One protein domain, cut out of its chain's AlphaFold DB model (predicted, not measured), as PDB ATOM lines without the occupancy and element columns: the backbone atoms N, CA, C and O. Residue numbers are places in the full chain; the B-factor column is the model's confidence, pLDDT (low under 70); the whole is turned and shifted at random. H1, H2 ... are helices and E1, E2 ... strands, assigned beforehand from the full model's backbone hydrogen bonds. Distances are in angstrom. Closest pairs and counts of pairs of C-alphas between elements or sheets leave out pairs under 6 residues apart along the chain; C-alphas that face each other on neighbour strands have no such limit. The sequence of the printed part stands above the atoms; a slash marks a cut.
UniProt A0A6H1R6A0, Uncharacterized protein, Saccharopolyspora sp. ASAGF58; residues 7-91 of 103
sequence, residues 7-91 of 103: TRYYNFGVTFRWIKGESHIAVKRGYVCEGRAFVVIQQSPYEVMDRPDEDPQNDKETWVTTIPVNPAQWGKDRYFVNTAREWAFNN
ATOM      1  N   THR A   7      28.878 -30.064  21.626       82.12
ATOM      2  CA  THR A   7      27.737 -29.184  21.360       82.12
ATOM      3  C   THR A   7      27.457 -28.335  22.584       82.12
ATOM      4  O   THR A   7      27.669 -28.767  23.722       82.12
ATOM      5  N   ARG A   8      26.987 -27.115  22.336       80.94
ATOM      6  CA  ARG A   8      26.668 -26.140  23.369       80.94
ATOM      7  C   ARG A   8      25.301 -25.545  23.104       80.94
ATOM      8  O   ARG A   8      24.958 -25.229  21.967       80.94
ATOM      9  N   TYR A   9      24.559 -25.344  24.174       84.06
ATOM     10  CA  TYR A   9      23.296 -24.638  24.174       84.06
ATOM     11  C   TYR A   9      23.341 -23.620  25.302       84.06
ATOM     12  O   TYR A   9      23.355 -23.984  26.473       84.06
ATOM     13  N   TYR A  10      23.435 -22.342  24.951       83.06
ATOM     14  CA  TYR A  10      23.337 -21.270  25.929       83.06
ATOM     15  C   TYR A  10      21.880 -20.856  26.049       83.06
ATOM     16  O   TYR A  10      21.290 -20.385  25.075       83.06
ATOM     17  N   ASN A  11      21.320 -21.024  27.238       82.88
ATOM     18  CA  ASN A  11      19.996 -20.532  27.560       82.88
ATOM     19  C   ASN A  11      19.877 -20.332  29.071       82.88
ATOM     20  O   ASN A  11      20.613 -20.937  29.849       82.88
ATOM     21  N   PHE A  12      18.945 -19.486  29.495       87.94
ATOM     22  CA  PHE A  12      18.660 -19.246  30.910       87.94
ATOM     23  C   PHE A  12      19.894 -18.777  31.711       87.94
ATOM     24  O   PHE A  12      20.099 -19.165  32.858       87.94
ATOM     25  N   GLY A  13      20.777 -17.983  31.101       81.38
ATOM     26  CA  GLY A  13      21.979 -17.471  31.773       81.38
ATOM     27  C   GLY A  13      23.108 -18.490  32.014       81.38
ATOM     28  O   GLY A  13      24.111 -18.128  32.633       81.38
ATOM     29  N   VAL A  14      22.987 -19.727  31.520       86.69
ATOM     30  CA  VAL A  14      23.983 -20.803  31.674       86.69
ATOM     31  C   VAL A  14      24.299 -21.477  30.336       86.69
ATOM     32  O   VAL A  14      23.541 -21.373  29.372       86.69
ATOM     33  N   THR A  15      25.426 -22.184  30.279       87.81
ATOM     34  CA  THR A  15      25.805 -23.020  29.135       87.81
ATOM     35  C   THR A  15      25.566 -24.488  29.459       87.81
ATOM     36  O   THR A  15      26.144 -25.026  30.401       87.81
ATOM     37  N   PHE A  16      24.760 -25.149  28.634       89.31
ATOM     38  CA  PHE A  16      24.603 -26.598  28.596       89.31
ATOM     39  C   PHE A  16      25.572 -27.167  27.562       89.31
ATOM     40  O   PHE A  16      25.478 -26.827  26.382       89.31
ATOM     41  N   ARG A  17      26.509 -28.013  27.983       88.81
ATOM     42  CA  ARG A  17      27.519 -28.628  27.114       88.81
ATOM     43  C   ARG A  17      27.372 -30.137  27.116       88.81
ATOM     44  O   ARG A  17      27.257 -30.737  28.179       88.81
ATOM     45  N   TRP A  18      27.466 -30.763  25.954       88.44
ATOM     46  CA  TRP A  18      27.529 -32.216  25.861       88.44
ATOM     47  C   TRP A  18      28.521 -32.668  24.788       88.44
ATOM     48  O   TRP A  18      28.665 -32.026  23.744       88.44
ATOM     49  N   ILE A  19      29.214 -33.775  25.057       85.44
ATOM     50  CA  ILE A  19      30.256 -34.342  24.194       85.44
ATOM     51  C   ILE A  19      29.792 -35.706  23.690       85.44
ATOM     52  O   ILE A  19      29.376 -36.550  24.483       85.44
ATOM     53  N   LYS A  20      29.852 -35.934  22.373       83.31
ATOM     54  CA  LYS A  20      29.322 -37.157  21.747       83.31
ATOM     55  C   LYS A  20      29.970 -38.425  22.307       83.31
ATOM     56  O   LYS A  20      31.028 -38.819  21.840       83.31
ATOM     57  N   GLY A  21      29.253 -39.138  23.164       81.69
ATOM     58  CA  GLY A  21      29.700 -40.371  23.815       81.69
ATOM     59  C   GLY A  21      29.535 -40.320  25.331       81.69
ATOM     60  O   GLY A  21      29.453 -41.368  25.965       81.69
ATOM     61  N   GLU A  22      29.408 -39.123  25.904       86.69
ATOM     62  CA  GLU A  22      29.149 -38.941  27.328       86.69
ATOM     63  C   GLU A  22      27.683 -39.223  27.690       86.69
ATOM     64  O   GLU A  22      26.772 -39.137  26.863       86.69
ATOM     65  N   SER A  23      27.458 -39.580  28.953       90.69
ATOM     66  CA  SER A  23      26.142 -39.870  29.536       90.69
ATOM     67  C   SER A  23      25.533 -38.687  30.287       90.69
ATOM     68  O   SER A  23      24.599 -38.862  31.070       90.69
ATOM     69  N   HIS A  24      26.054 -37.476  30.079       93.31
ATOM     70  CA  HIS A  24      25.551 -36.283  30.745       93.31
ATOM     71  C   HIS A  24      25.699 -35.014  29.896       93.31
ATOM     72  O   HIS A  24      26.477 -34.954  28.946       93.31
ATOM     73  N   ILE A  25      24.935 -33.994  30.278       92.75
ATOM     74  CA  ILE A  25      25.141 -32.593  29.917       92.75
ATOM     75  C   ILE A  25      25.822 -31.919  31.111       92.75
ATOM     76  O   ILE A  25      25.314 -31.995  32.230       92.75
ATOM     77  N   ALA A  26      26.941 -31.239  30.892       92.50
ATOM     78  CA  ALA A  26      27.552 -30.357  31.880       92.50
ATOM     79  C   ALA A  26      26.862 -28.984  31.856       92.50
ATOM     80  O   ALA A  26      26.639 -28.413  30.785       92.50
ATOM     81  N   VAL A  27      26.537 -28.442  33.030       91.25
ATOM     82  CA  VAL A  27      25.980 -27.089  33.180       91.25
ATOM     83  C   VAL A  27      27.080 -26.169  33.695       91.25
ATOM     84  O   VAL A  27      27.601 -26.386  34.787       91.25
ATOM     85  N   LYS A  28      27.432 -25.136  32.930       88.12
ATOM     86  CA  LYS A  28      28.497 -24.170  33.249       88.12
ATOM     87  C   LYS A  28      27.909 -22.762  33.394       88.12
ATOM     88  O   LYS A  28      26.949 -22.412  32.703       88.12
ATOM     89  N   ARG A  29      28.470 -21.938  34.289       78.81
ATOM     90  CA  ARG A  29      28.070 -20.520  34.405       78.81
ATOM     91  C   ARG A  29      28.607 -19.714  33.228       78.81
ATOM     92  O   ARG A  29      29.758 -19.884  32.842       78.81
ATOM     93  N   GLY A  30      27.798 -18.774  32.741       67.19
ATOM     94  CA  GLY A  30      28.209 -17.841  31.694       67.19
ATOM     95  C   GLY A  30      28.398 -18.505  30.333       67.19
ATOM     96  O   GLY A  30      27.970 -19.637  30.108       67.19
ATOM     97  N   TYR A  31      29.008 -17.760  29.415       60.91
ATOM     98  CA  TYR A  31      29.378 -18.238  28.090       60.91
ATOM     99  C   TYR A  31      30.796 -18.801  28.168       60.91
ATOM    100  O   TYR A  31      31.716 -18.050  28.475       60.91
ATOM    101  N   VAL A  32      30.983 -20.093  27.889       57.31
ATOM    102  CA  VAL A  32      32.322 -20.696  27.859       57.31
ATOM    103  C   VAL A  32      32.649 -21.130  26.439       57.31
ATOM    104  O   VAL A  32      32.001 -22.021  25.880       57.31
ATOM    105  N   CYS A  33      33.658 -20.490  25.849       54.12
ATOM    106  CA  CYS A  33      34.313 -21.001  24.655       54.12
ATOM    107  C   CYS A  33      35.492 -21.876  25.094       54.12
ATOM    108  O   CYS A  33      36.426 -21.383  25.703       54.12
ATOM    109  N   GLU A  34      35.451 -23.175  24.811       54.94
ATOM    110  CA  GLU A  34      36.666 -24.004  24.785       54.94
ATOM    111  C   GLU A  34      37.056 -24.090  23.306       54.94
ATOM    112  O   GLU A  34      36.290 -24.644  22.516       54.94
ATOM    113  N   GLY A  35      38.156 -23.453  22.909       42.12
ATOM    114  CA  GLY A  35      38.479 -22.990  21.551       42.12
ATOM    115  C   GLY A  35      38.562 -23.978  20.368       42.12
ATOM    116  O   GLY A  35      39.394 -23.754  19.492       42.12
ATOM    117  N   ARG A  36      37.748 -25.046  20.253       44.84
ATOM    118  CA  ARG A  36      37.615 -25.839  19.003       44.84
ATOM    119  C   ARG A  36      36.197 -26.364  18.705       44.84
ATOM    120  O   ARG A  36      35.608 -27.060  19.521       44.84
ATOM    121  N   ALA A  37      35.777 -26.091  17.460       43.50
ATOM    122  CA  ALA A  37      34.635 -26.590  16.671       43.50
ATOM    123  C   ALA A  37      33.239 -26.508  17.317       43.50
ATOM    124  O   ALA A  37      32.877 -27.347  18.137       43.50
ATOM    125  N   PHE A  38      32.417 -25.551  16.868       52.25
ATOM    126  CA  PHE A  38      31.023 -25.406  17.306       52.25
ATOM    127  C   PHE A  38      30.088 -25.277  16.102       52.25
ATOM    128  O   PHE A  38      30.355 -24.498  15.186       52.25
ATOM    129  N   VAL A  39      28.963 -25.993  16.146       48.69
ATOM    130  CA  VAL A  39      27.749 -25.630  15.406       48.69
ATOM    131  C   VAL A  39      26.968 -24.687  16.316       48.69
ATOM    132  O   VAL A  39      26.426 -25.107  17.336       48.69
ATOM    133  N   VAL A  40      26.967 -23.395  15.993       52.06
ATOM    134  CA  VAL A  40      26.200 -22.385  16.731       52.06
ATOM    135  C   VAL A  40      24.767 -22.415  16.206       52.06
ATOM    136  O   VAL A  40      24.506 -21.963  15.097       52.06
ATOM    137  N   ILE A  41      23.842 -22.978  16.985       53.09
ATOM    138  CA  ILE A  41      22.416 -23.061  16.611       53.09
ATOM    139  C   ILE A  41      21.727 -21.686  16.758       53.09
ATOM    140  O   ILE A  41      20.748 -21.418  16.069       53.09
ATOM    141  N   GLN A  42      22.258 -20.792  17.607       50.22
ATOM    142  CA  GLN A  42      21.768 -19.419  17.798       50.22
ATOM    143  C   GLN A  42      22.848 -18.567  18.497       50.22
ATOM    144  O   GLN A  42      23.446 -19.026  19.471       50.22
ATOM    145  N   GLN A  43      23.130 -17.351  18.011       48.62
ATOM    146  CA  GLN A  43      24.159 -16.464  18.578       48.62
ATOM    147  C   GLN A  43      23.498 -15.338  19.393       48.62
ATOM    148  O   GLN A  43      22.637 -14.623  18.888       48.62
ATOM    149  N   SER A  44      23.873 -15.213  20.669       52.56
ATOM    150  CA  SER A  44      23.363 -14.191  21.598       52.56
ATOM    151  C   SER A  44      24.203 -12.901  21.497       52.56
ATOM    152  O   SER A  44      25.388 -13.007  21.180       52.56
ATOM    153  N   PRO A  45      23.667 -11.698  21.790       50.56
ATOM    154  CA  PRO A  45      24.400 -10.428  21.658       50.56
ATOM    155  C   PRO A  45      25.457 -10.153  22.752       50.56
ATOM    156  O   PRO A  45      25.932  -9.026  22.858       50.56
ATOM    157  N   TYR A  46      25.818 -11.134  23.584       49.09
ATOM    158  CA  TYR A  46      26.687 -10.929  24.752       49.09
ATOM    159  C   TYR A  46      28.073 -11.556  24.591       49.09
ATOM    160  O   TYR A  46      28.257 -12.523  23.852       49.09
ATOM    161  N   GLU A  47      29.037 -10.992  25.321       47.94
ATOM    162  CA  GLU A  47      30.453 -11.331  25.240       47.94
ATOM    163  C   GLU A  47      30.726 -12.772  25.691       47.94
ATOM    164  O   GLU A  47      30.397 -13.218  26.793       47.94
ATOM    165  N   VAL A  48      31.321 -13.506  24.766       52.06
ATOM    166  CA  VAL A  48      31.788 -14.872  24.907       52.06
ATOM    167  C   VAL A  48      33.090 -14.856  25.690       52.06
ATOM    168  O   VAL A  48      34.100 -14.408  25.157       52.06
ATOM    169  N   MET A  49      33.105 -15.367  26.923       53.38
ATOM    170  CA  MET A  49      34.380 -15.614  27.594       53.38
ATOM    171  C   MET A  49      35.003 -16.878  27.000       53.38
ATOM    172  O   MET A  49      34.608 -18.007  27.306       53.38
ATOM    173  N   ASP A  50      35.955 -16.677  26.095       50.78
ATOM    174  CA  ASP A  50      36.855 -17.738  25.667       50.78
ATOM    175  C   ASP A  50      37.754 -18.110  26.848       50.78
ATOM    176  O   ASP A  50      38.343 -17.240  27.497       50.78
ATOM    177  N   ARG A  51      37.821 -19.402  27.162       61.31
ATOM    178  CA  ARG A  51      38.839 -19.976  28.037       61.31
ATOM    179  C   ARG A  51      39.792 -20.737  27.126       61.31
ATOM    180  O   ARG A  51      39.677 -21.963  27.009       61.31
ATOM    181  N   PRO A  52      40.682 -20.013  26.418       53.25
ATOM    182  CA  PRO A  52      41.728 -20.672  25.664       53.25
ATOM    183  C   PRO A  52      42.479 -21.580  26.643       53.25
ATOM    184  O   PRO A  52      42.728 -21.198  27.781       53.25
ATOM    185  N   ASP A  53      42.749 -22.808  26.210       54.62
ATOM    186  CA  ASP A  53      43.481 -23.841  26.960       54.62
ATOM    187  C   ASP A  53      42.694 -24.673  27.993       54.62
ATOM    188  O   ASP A  53      43.256 -25.619  28.544       54.62
ATOM    189  N   GLU A  54      41.388 -24.446  28.190       61.91
ATOM    190  CA  GLU A  54      40.554 -25.410  28.929       61.91
ATOM    191  C   GLU A  54      40.299 -26.667  28.081       61.91
ATOM    192  O   GLU A  54      39.716 -26.600  26.993       61.91
ATOM    193  N   ASP A  55      40.726 -27.833  28.578       71.25
ATOM    194  CA  ASP A  55      40.359 -29.125  28.003       71.25
ATOM    195  C   ASP A  55      38.934 -29.494  28.455       71.25
ATOM    196  O   ASP A  55      38.725 -29.750  29.641       71.25
ATOM    197  N   PRO A  56      37.952 -29.590  27.538       71.25
ATOM    198  CA  PRO A  56      36.565 -29.924  27.869       71.25
ATOM    199  C   PRO A  56      36.389 -31.291  28.541       71.25
ATOM    200  O   PRO A  56      35.330 -31.571  29.097       71.25
ATOM    201  N   GLN A  57      37.385 -32.176  28.458       71.69
ATOM    202  CA  GLN A  57      37.363 -33.457  29.167       71.69
ATOM    203  C   GLN A  57      37.906 -33.360  30.601       71.69
ATOM    204  O   GLN A  57      37.693 -34.272  31.400       71.69
ATOM    205  N   ASN A  58      38.572 -32.255  30.942       74.94
ATOM    206  CA  ASN A  58      39.272 -32.033  32.205       74.94
ATOM    207  C   ASN A  58      38.899 -30.685  32.857       74.94
ATOM    208  O   ASN A  58      39.723 -30.071  33.521       74.94
ATOM    209  N   ASP A  59      37.651 -30.232  32.708       78.38
ATOM    210  CA  ASP A  59      37.172 -28.926  33.194       78.38
ATOM    211  C   ASP A  59      36.112 -29.035  34.310       78.38
ATOM    212  O   ASP A  59      35.332 -28.106  34.536       78.38
ATOM    213  N   LYS A  60      36.037 -30.182  34.995       84.00
ATOM    214  CA  LYS A  60      34.966 -30.505  35.962       84.00
ATOM    215  C   LYS A  60      34.818 -29.488  37.093       84.00
ATOM    216  O   LYS A  60      33.722 -29.299  37.607       84.00
ATOM    217  N   GLU A  61      35.902 -28.813  37.461       82.56
ATOM    218  CA  GLU A  61      35.925 -27.715  38.438       82.56
ATOM    219  C   GLU A  61      35.066 -26.503  38.042       82.56
ATOM    220  O   GLU A  61      34.692 -25.695  38.887       82.56
ATOM    221  N   THR A  62      34.726 -26.381  36.760       78.88
ATOM    222  CA  THR A  62      33.917 -25.284  36.217       78.88
ATOM    223  C   THR A  62      32.424 -25.606  36.168       78.88
ATOM    224  O   THR A  62      31.605 -24.732  35.854       78.88
ATOM    225  N   TRP A  63      32.055 -26.859  36.444       87.69
ATOM    226  CA  TRP A  63      30.682 -27.326  36.337       87.69
ATOM    227  C   TRP A  63      29.889 -26.900  37.569       87.69
ATOM    228  O   TRP A  63      30.292 -27.100  38.710       87.69
ATOM    229  N   VAL A  64      28.707 -26.345  37.326       87.94
ATOM    230  CA  VAL A  64      27.697 -26.096  38.360       87.94
ATOM    231  C   VAL A  64      27.013 -27.402  38.734       87.94
ATOM    232  O   VAL A  64      26.744 -27.654  39.903       87.94
ATOM    233  N   THR A  65      26.692 -28.215  37.726       94.31
ATOM    234  CA  THR A  65      26.064 -29.524  37.896       94.31
ATOM    235  C   THR A  65      26.171 -30.352  36.612       94.31
ATOM    236  O   THR A  65      26.687 -29.886  35.592       94.31
ATOM    237  N   THR A  66      25.630 -31.567  36.653       95.12
ATOM    238  CA  THR A  66      25.438 -32.432  35.489       95.12
ATOM    239  C   THR A  66      23.984 -32.871  35.371       95.12
ATOM    240  O   THR A  66      23.293 -33.045  36.374       95.12
ATOM    241  N   ILE A  67      23.522 -33.062  34.138       95.94
ATOM    242  CA  ILE A  67      22.197 -33.598  33.826       95.94
ATOM    243  C   ILE A  67      22.406 -34.954  33.155       95.94
ATOM    244  O   ILE A  67      23.044 -34.990  32.101       95.94
ATOM    245  N   PRO A  68      21.911 -36.067  33.716       94.50
ATOM    246  CA  PRO A  68      22.045 -37.368  33.074       94.50
ATOM    247  C   PRO A  68      21.267 -37.397  31.753       94.50
ATOM    248  O   PRO A  68      20.140 -36.911  31.670       94.50
ATOM    249  N   VAL A  69      21.857 -37.997  30.720       92.69
ATOM    250  CA  VAL A  69      21.231 -38.173  29.402       92.69
ATOM    251  C   VAL A  69      21.500 -39.563  28.856       92.69
ATOM    252  O   VAL A  69      22.469 -40.220  29.225       92.69
ATOM    253  N   ASN A  70      20.638 -40.018  27.949       90.62
ATOM    254  CA  ASN A  70      20.810 -41.296  27.279       90.62
ATOM    255  C   ASN A  70      21.758 -41.146  26.072       90.62
ATOM    256  O   ASN A  70      21.363 -40.519  25.082       90.62
ATOM    257  N   PRO A  71      22.952 -41.777  26.078       82.69
ATOM    258  CA  PRO A  71      23.866 -41.734  24.937       82.69
ATOM    259  C   PRO A  71      23.249 -42.293  23.645       82.69
ATOM    260  O   PRO A  71      23.615 -41.891  22.549       82.69
ATOM    261  N   ALA A  72      22.256 -43.181  23.712       87.44
ATOM    262  CA  ALA A  72      21.595 -43.689  22.506       87.44
ATOM    263  C   ALA A  72      20.828 -42.604  21.717       87.44
ATOM    264  O   ALA A  72      20.414 -42.845  20.586       87.44
ATOM    265  N   GLN A  73      20.625 -41.412  22.289       87.75
ATOM    266  CA  GLN A  73      19.973 -40.281  21.619       87.75
ATOM    267  C   GLN A  73      20.964 -39.358  20.886       87.75
ATOM    268  O   GLN A  73      20.558 -38.320  20.360       87.75
ATOM    269  N   TRP A  74      22.250 -39.724  20.814       81.94
ATOM    270  CA  TRP A  74      23.252 -38.992  20.036       81.94
ATOM    271  C   TRP A  74      22.800 -38.767  18.583       81.94
ATOM    272  O   TRP A  74      22.345 -39.688  17.911       81.94
ATOM    273  N   GLY A  75      22.930 -37.526  18.094       75.94
ATOM    274  CA  GLY A  75      22.449 -37.106  16.768       75.94
ATOM    275  C   GLY A  75      21.015 -36.564  16.749       75.94
ATOM    276  O   GLY A  75      20.524 -36.175  15.691       75.94
ATOM    277  N   LYS A  76      20.338 -36.510  17.903       86.00
ATOM    278  CA  LYS A  76      19.035 -35.856  18.062       86.00
ATOM    279  C   LYS A  76      19.182 -34.583  18.891       86.00
ATOM    280  O   LYS A  76      18.835 -34.571  20.065       86.00
ATOM    281  N   ASP A  77      19.644 -33.491  18.292       81.56
ATOM    282  CA  ASP A  77      19.917 -32.238  19.024       81.56
ATOM    283  C   ASP A  77      18.705 -31.723  19.816       81.56
ATOM    284  O   ASP A  77      18.840 -31.256  20.945       81.56
ATOM    285  N   ARG A  78      17.491 -31.912  19.277       88.38
ATOM    286  CA  ARG A  78      16.239 -31.578  19.978       88.38
ATOM    287  C   ARG A  78      16.074 -32.308  21.311       88.38
ATOM    288  O   ARG A  78      15.494 -31.734  22.222       88.38
ATOM    289  N   TYR A  79      16.559 -33.545  21.436       92.31
ATOM    290  CA  TYR A  79      16.510 -34.280  22.701       92.31
ATOM    291  C   TYR A  79      17.326 -33.549  23.772       92.31
ATOM    292  O   TYR A  79      16.782 -33.208  24.816       92.31
ATOM    293  N   PHE A  80      18.583 -33.212  23.474       90.25
ATOM    294  CA  PHE A  80      19.467 -32.527  24.418       90.25
ATOM    295  C   PHE A  80      18.973 -31.118  24.764       90.25
ATOM    296  O   PHE A  80      18.979 -30.738  25.933       90.25
ATOM    297  N   VAL A  81      18.475 -30.369  23.774       90.88
ATOM    298  CA  VAL A  81      17.865 -29.048  23.998       90.88
ATOM    299  C   VAL A  81      16.640 -29.155  24.908       90.88
ATOM    300  O   VAL A  81      16.517 -28.385  25.859       90.88
ATOM    301  N   ASN A  82      15.748 -30.119  24.666       92.94
ATOM    302  CA  ASN A  82      14.564 -30.309  25.503       92.94
ATOM    303  C   ASN A  82      14.939 -30.718  26.930       92.94
ATOM    304  O   ASN A  82      14.397 -30.147  27.871       92.94
ATOM    305  N   THR A  83      15.905 -31.627  27.098       94.94
ATOM    306  CA  THR A  83      16.408 -32.022  28.420       94.94
ATOM    307  C   THR A  83      17.022 -30.840  29.172       94.94
ATOM    308  O   THR A  83      16.727 -30.643  30.349       94.94
ATOM    309  N   ALA A  84      17.820 -30.007  28.500       93.62
ATOM    310  CA  ALA A  84      18.380 -28.793  29.092       93.62
ATOM    311  C   ALA A  84      17.286 -27.801  29.525       93.62
ATOM    312  O   ALA A  84      17.349 -27.245  30.621       93.62
ATOM    313  N   ARG A  85      16.256 -27.604  28.691       93.50
ATOM    314  CA  ARG A  85      15.116 -26.726  28.999       93.50
ATOM    315  C   ARG A  85      14.307 -27.230  30.184       93.50
ATOM    316  O   ARG A  85      14.041 -26.460  31.099       93.50
ATOM    317  N   GLU A  86      13.921 -28.499  30.168       95.38
ATOM    318  CA  GLU A  86      13.164 -29.121  31.254       95.38
ATOM    319  C   GLU A  86      13.927 -29.022  32.577       95.38
ATOM    320  O   GLU A  86      13.368 -28.598  33.589       95.38
ATOM    321  N   TRP A  87      15.233 -29.309  32.555       95.94
ATOM    322  CA  TRP A  87      16.078 -29.130  33.727       95.94
ATOM    323  C   TRP A  87      16.094 -27.674  34.207       95.94
ATOM    324  O   TRP A  87      15.907 -27.437  35.398       95.94
ATOM    325  N   ALA A  88      16.253 -26.694  33.313       93.44
ATOM    326  CA  ALA A  88      16.296 -25.281  33.688       93.44
ATOM    327  C   ALA A  88      14.994 -24.810  34.354       93.44
ATOM    328  O   ALA A  88      15.039 -24.132  35.380       93.44
ATOM    329  N   PHE A  89      13.834 -25.212  33.825       93.94
ATOM    330  CA  PHE A  89      12.536 -24.879  34.422       93.94
ATOM    331  C   PHE A  89      12.346 -25.493  35.813       93.94
ATOM    332  O   PHE A  89      11.736 -24.863  36.674       93.94
ATOM    333  N   ASN A  90      12.911 -26.677  36.052       95.81
ATOM    334  CA  ASN A  90      12.866 -27.349  37.350       95.81
ATOM    335  C   ASN A  90      13.933 -26.849  38.341       95.81
ATOM    336  O   ASN A  90      13.876 -27.193  39.520       95.81
ATOM    337  N   ASN A  91      14.901 -26.039  37.894       95.19
ATOM    338  CA  ASN A  91      16.018 -25.551  38.711       95.19
ATOM    339  C   ASN A  91      16.152 -24.014  38.673       95.19
ATOM    340  O   ASN A  91      17.239 -23.499  38.394       95.19
TER     341      ASN A  91
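AT A GLANCE: This is residues 7 to 91 of the 103 residues of an uncharacterized protein of Saccharopolyspora sp. ASAGF58 (UniProt A0A6H1R6A0). A strongly twisted sheet of four antiparallel strands has one helix, H1, packed slantwise over one face. On the side of the sheet away from H1, a wide loop with no named element, residues 30 to 62, swings out and comes round past the edge at E1. The printed part has 85 residues, with four named strands and one named helix in the order E1, E2, E3, E4, H1; the sheet's order is also E1, E2, E3, E4. The class is mixed, helices and strands, with 37 residues, under half, in named elements. The whole is compact, with a radius of gyration of the C-alphas of 12.2 A, and rounded, spanning 30 by 25 by 23 A.

IN THESE COORDINATES: The inner strands are E2, residues 14 to 19, 16.7 A from first to last C-alpha, and E3, residues 24 to 29, 16.4 A. The edge strands are E1, residues 7 to 11, 13.2 A, and E4, residues 63 to 68, 13.6 A. E1 begins at C-alpha 7 at (27.737, -29.184, 21.360). H1, residues 77 to 90, is 20.2 A long, from C-alpha 77 at (19.917, -32.238, 19.024) to C-alpha 90 at (12.866, -27.349, 37.350).

HOW THE PARTS SIT: The four strands form a meander, each strand the antiparallel neighbour of the one before, and E1 and E2, E2 and E3, and E3 and E4 are hairpins. E1 and E2 stand at 164 degrees between directions, with N 9 and O 16 at 2.8 A, within hydrogen-bond range. E2 and E3 stand at 147 degrees, with N 17 and O 26 at 2.8 A. E3 and E4 stand at 155 degrees, with N 27 and O 65 at 2.9 A. E1 and E4 are apart. From edge to edge the strands' lines turn by 70 degrees. H1 is on the sheet at a height of 8.5 A over it, making two layers, a helix on one face of a sheet. It lies over E2 and E3 and runs slantwise to the strands, at 38 degrees to E2 on the local plane. The closest C-alphas of E2 and H1 are those of Phe 16 and Ala 84, 6.6 A apart; those of E1 and H1 are Tyr 9 and Val 81, 7.0 A apart. In H1 every O i to N i+4 pair is within hydrogen-bond range.

THE WHOLE: The two C-alphas farthest apart are those of Glu 47 and Ala 72, at 33.7 A. The printed part has no cut. The links E1 to E2 and E2 to E3 are tight, E4 to H1 is short with 8 residues, and E3 to E4 is long with 33 residues. In that long link residues 32 to 33 pair with residues 49 to 50, parallel. The mean pLDDT of the printed part is 77.0, and residues 30 to 54 are under 70.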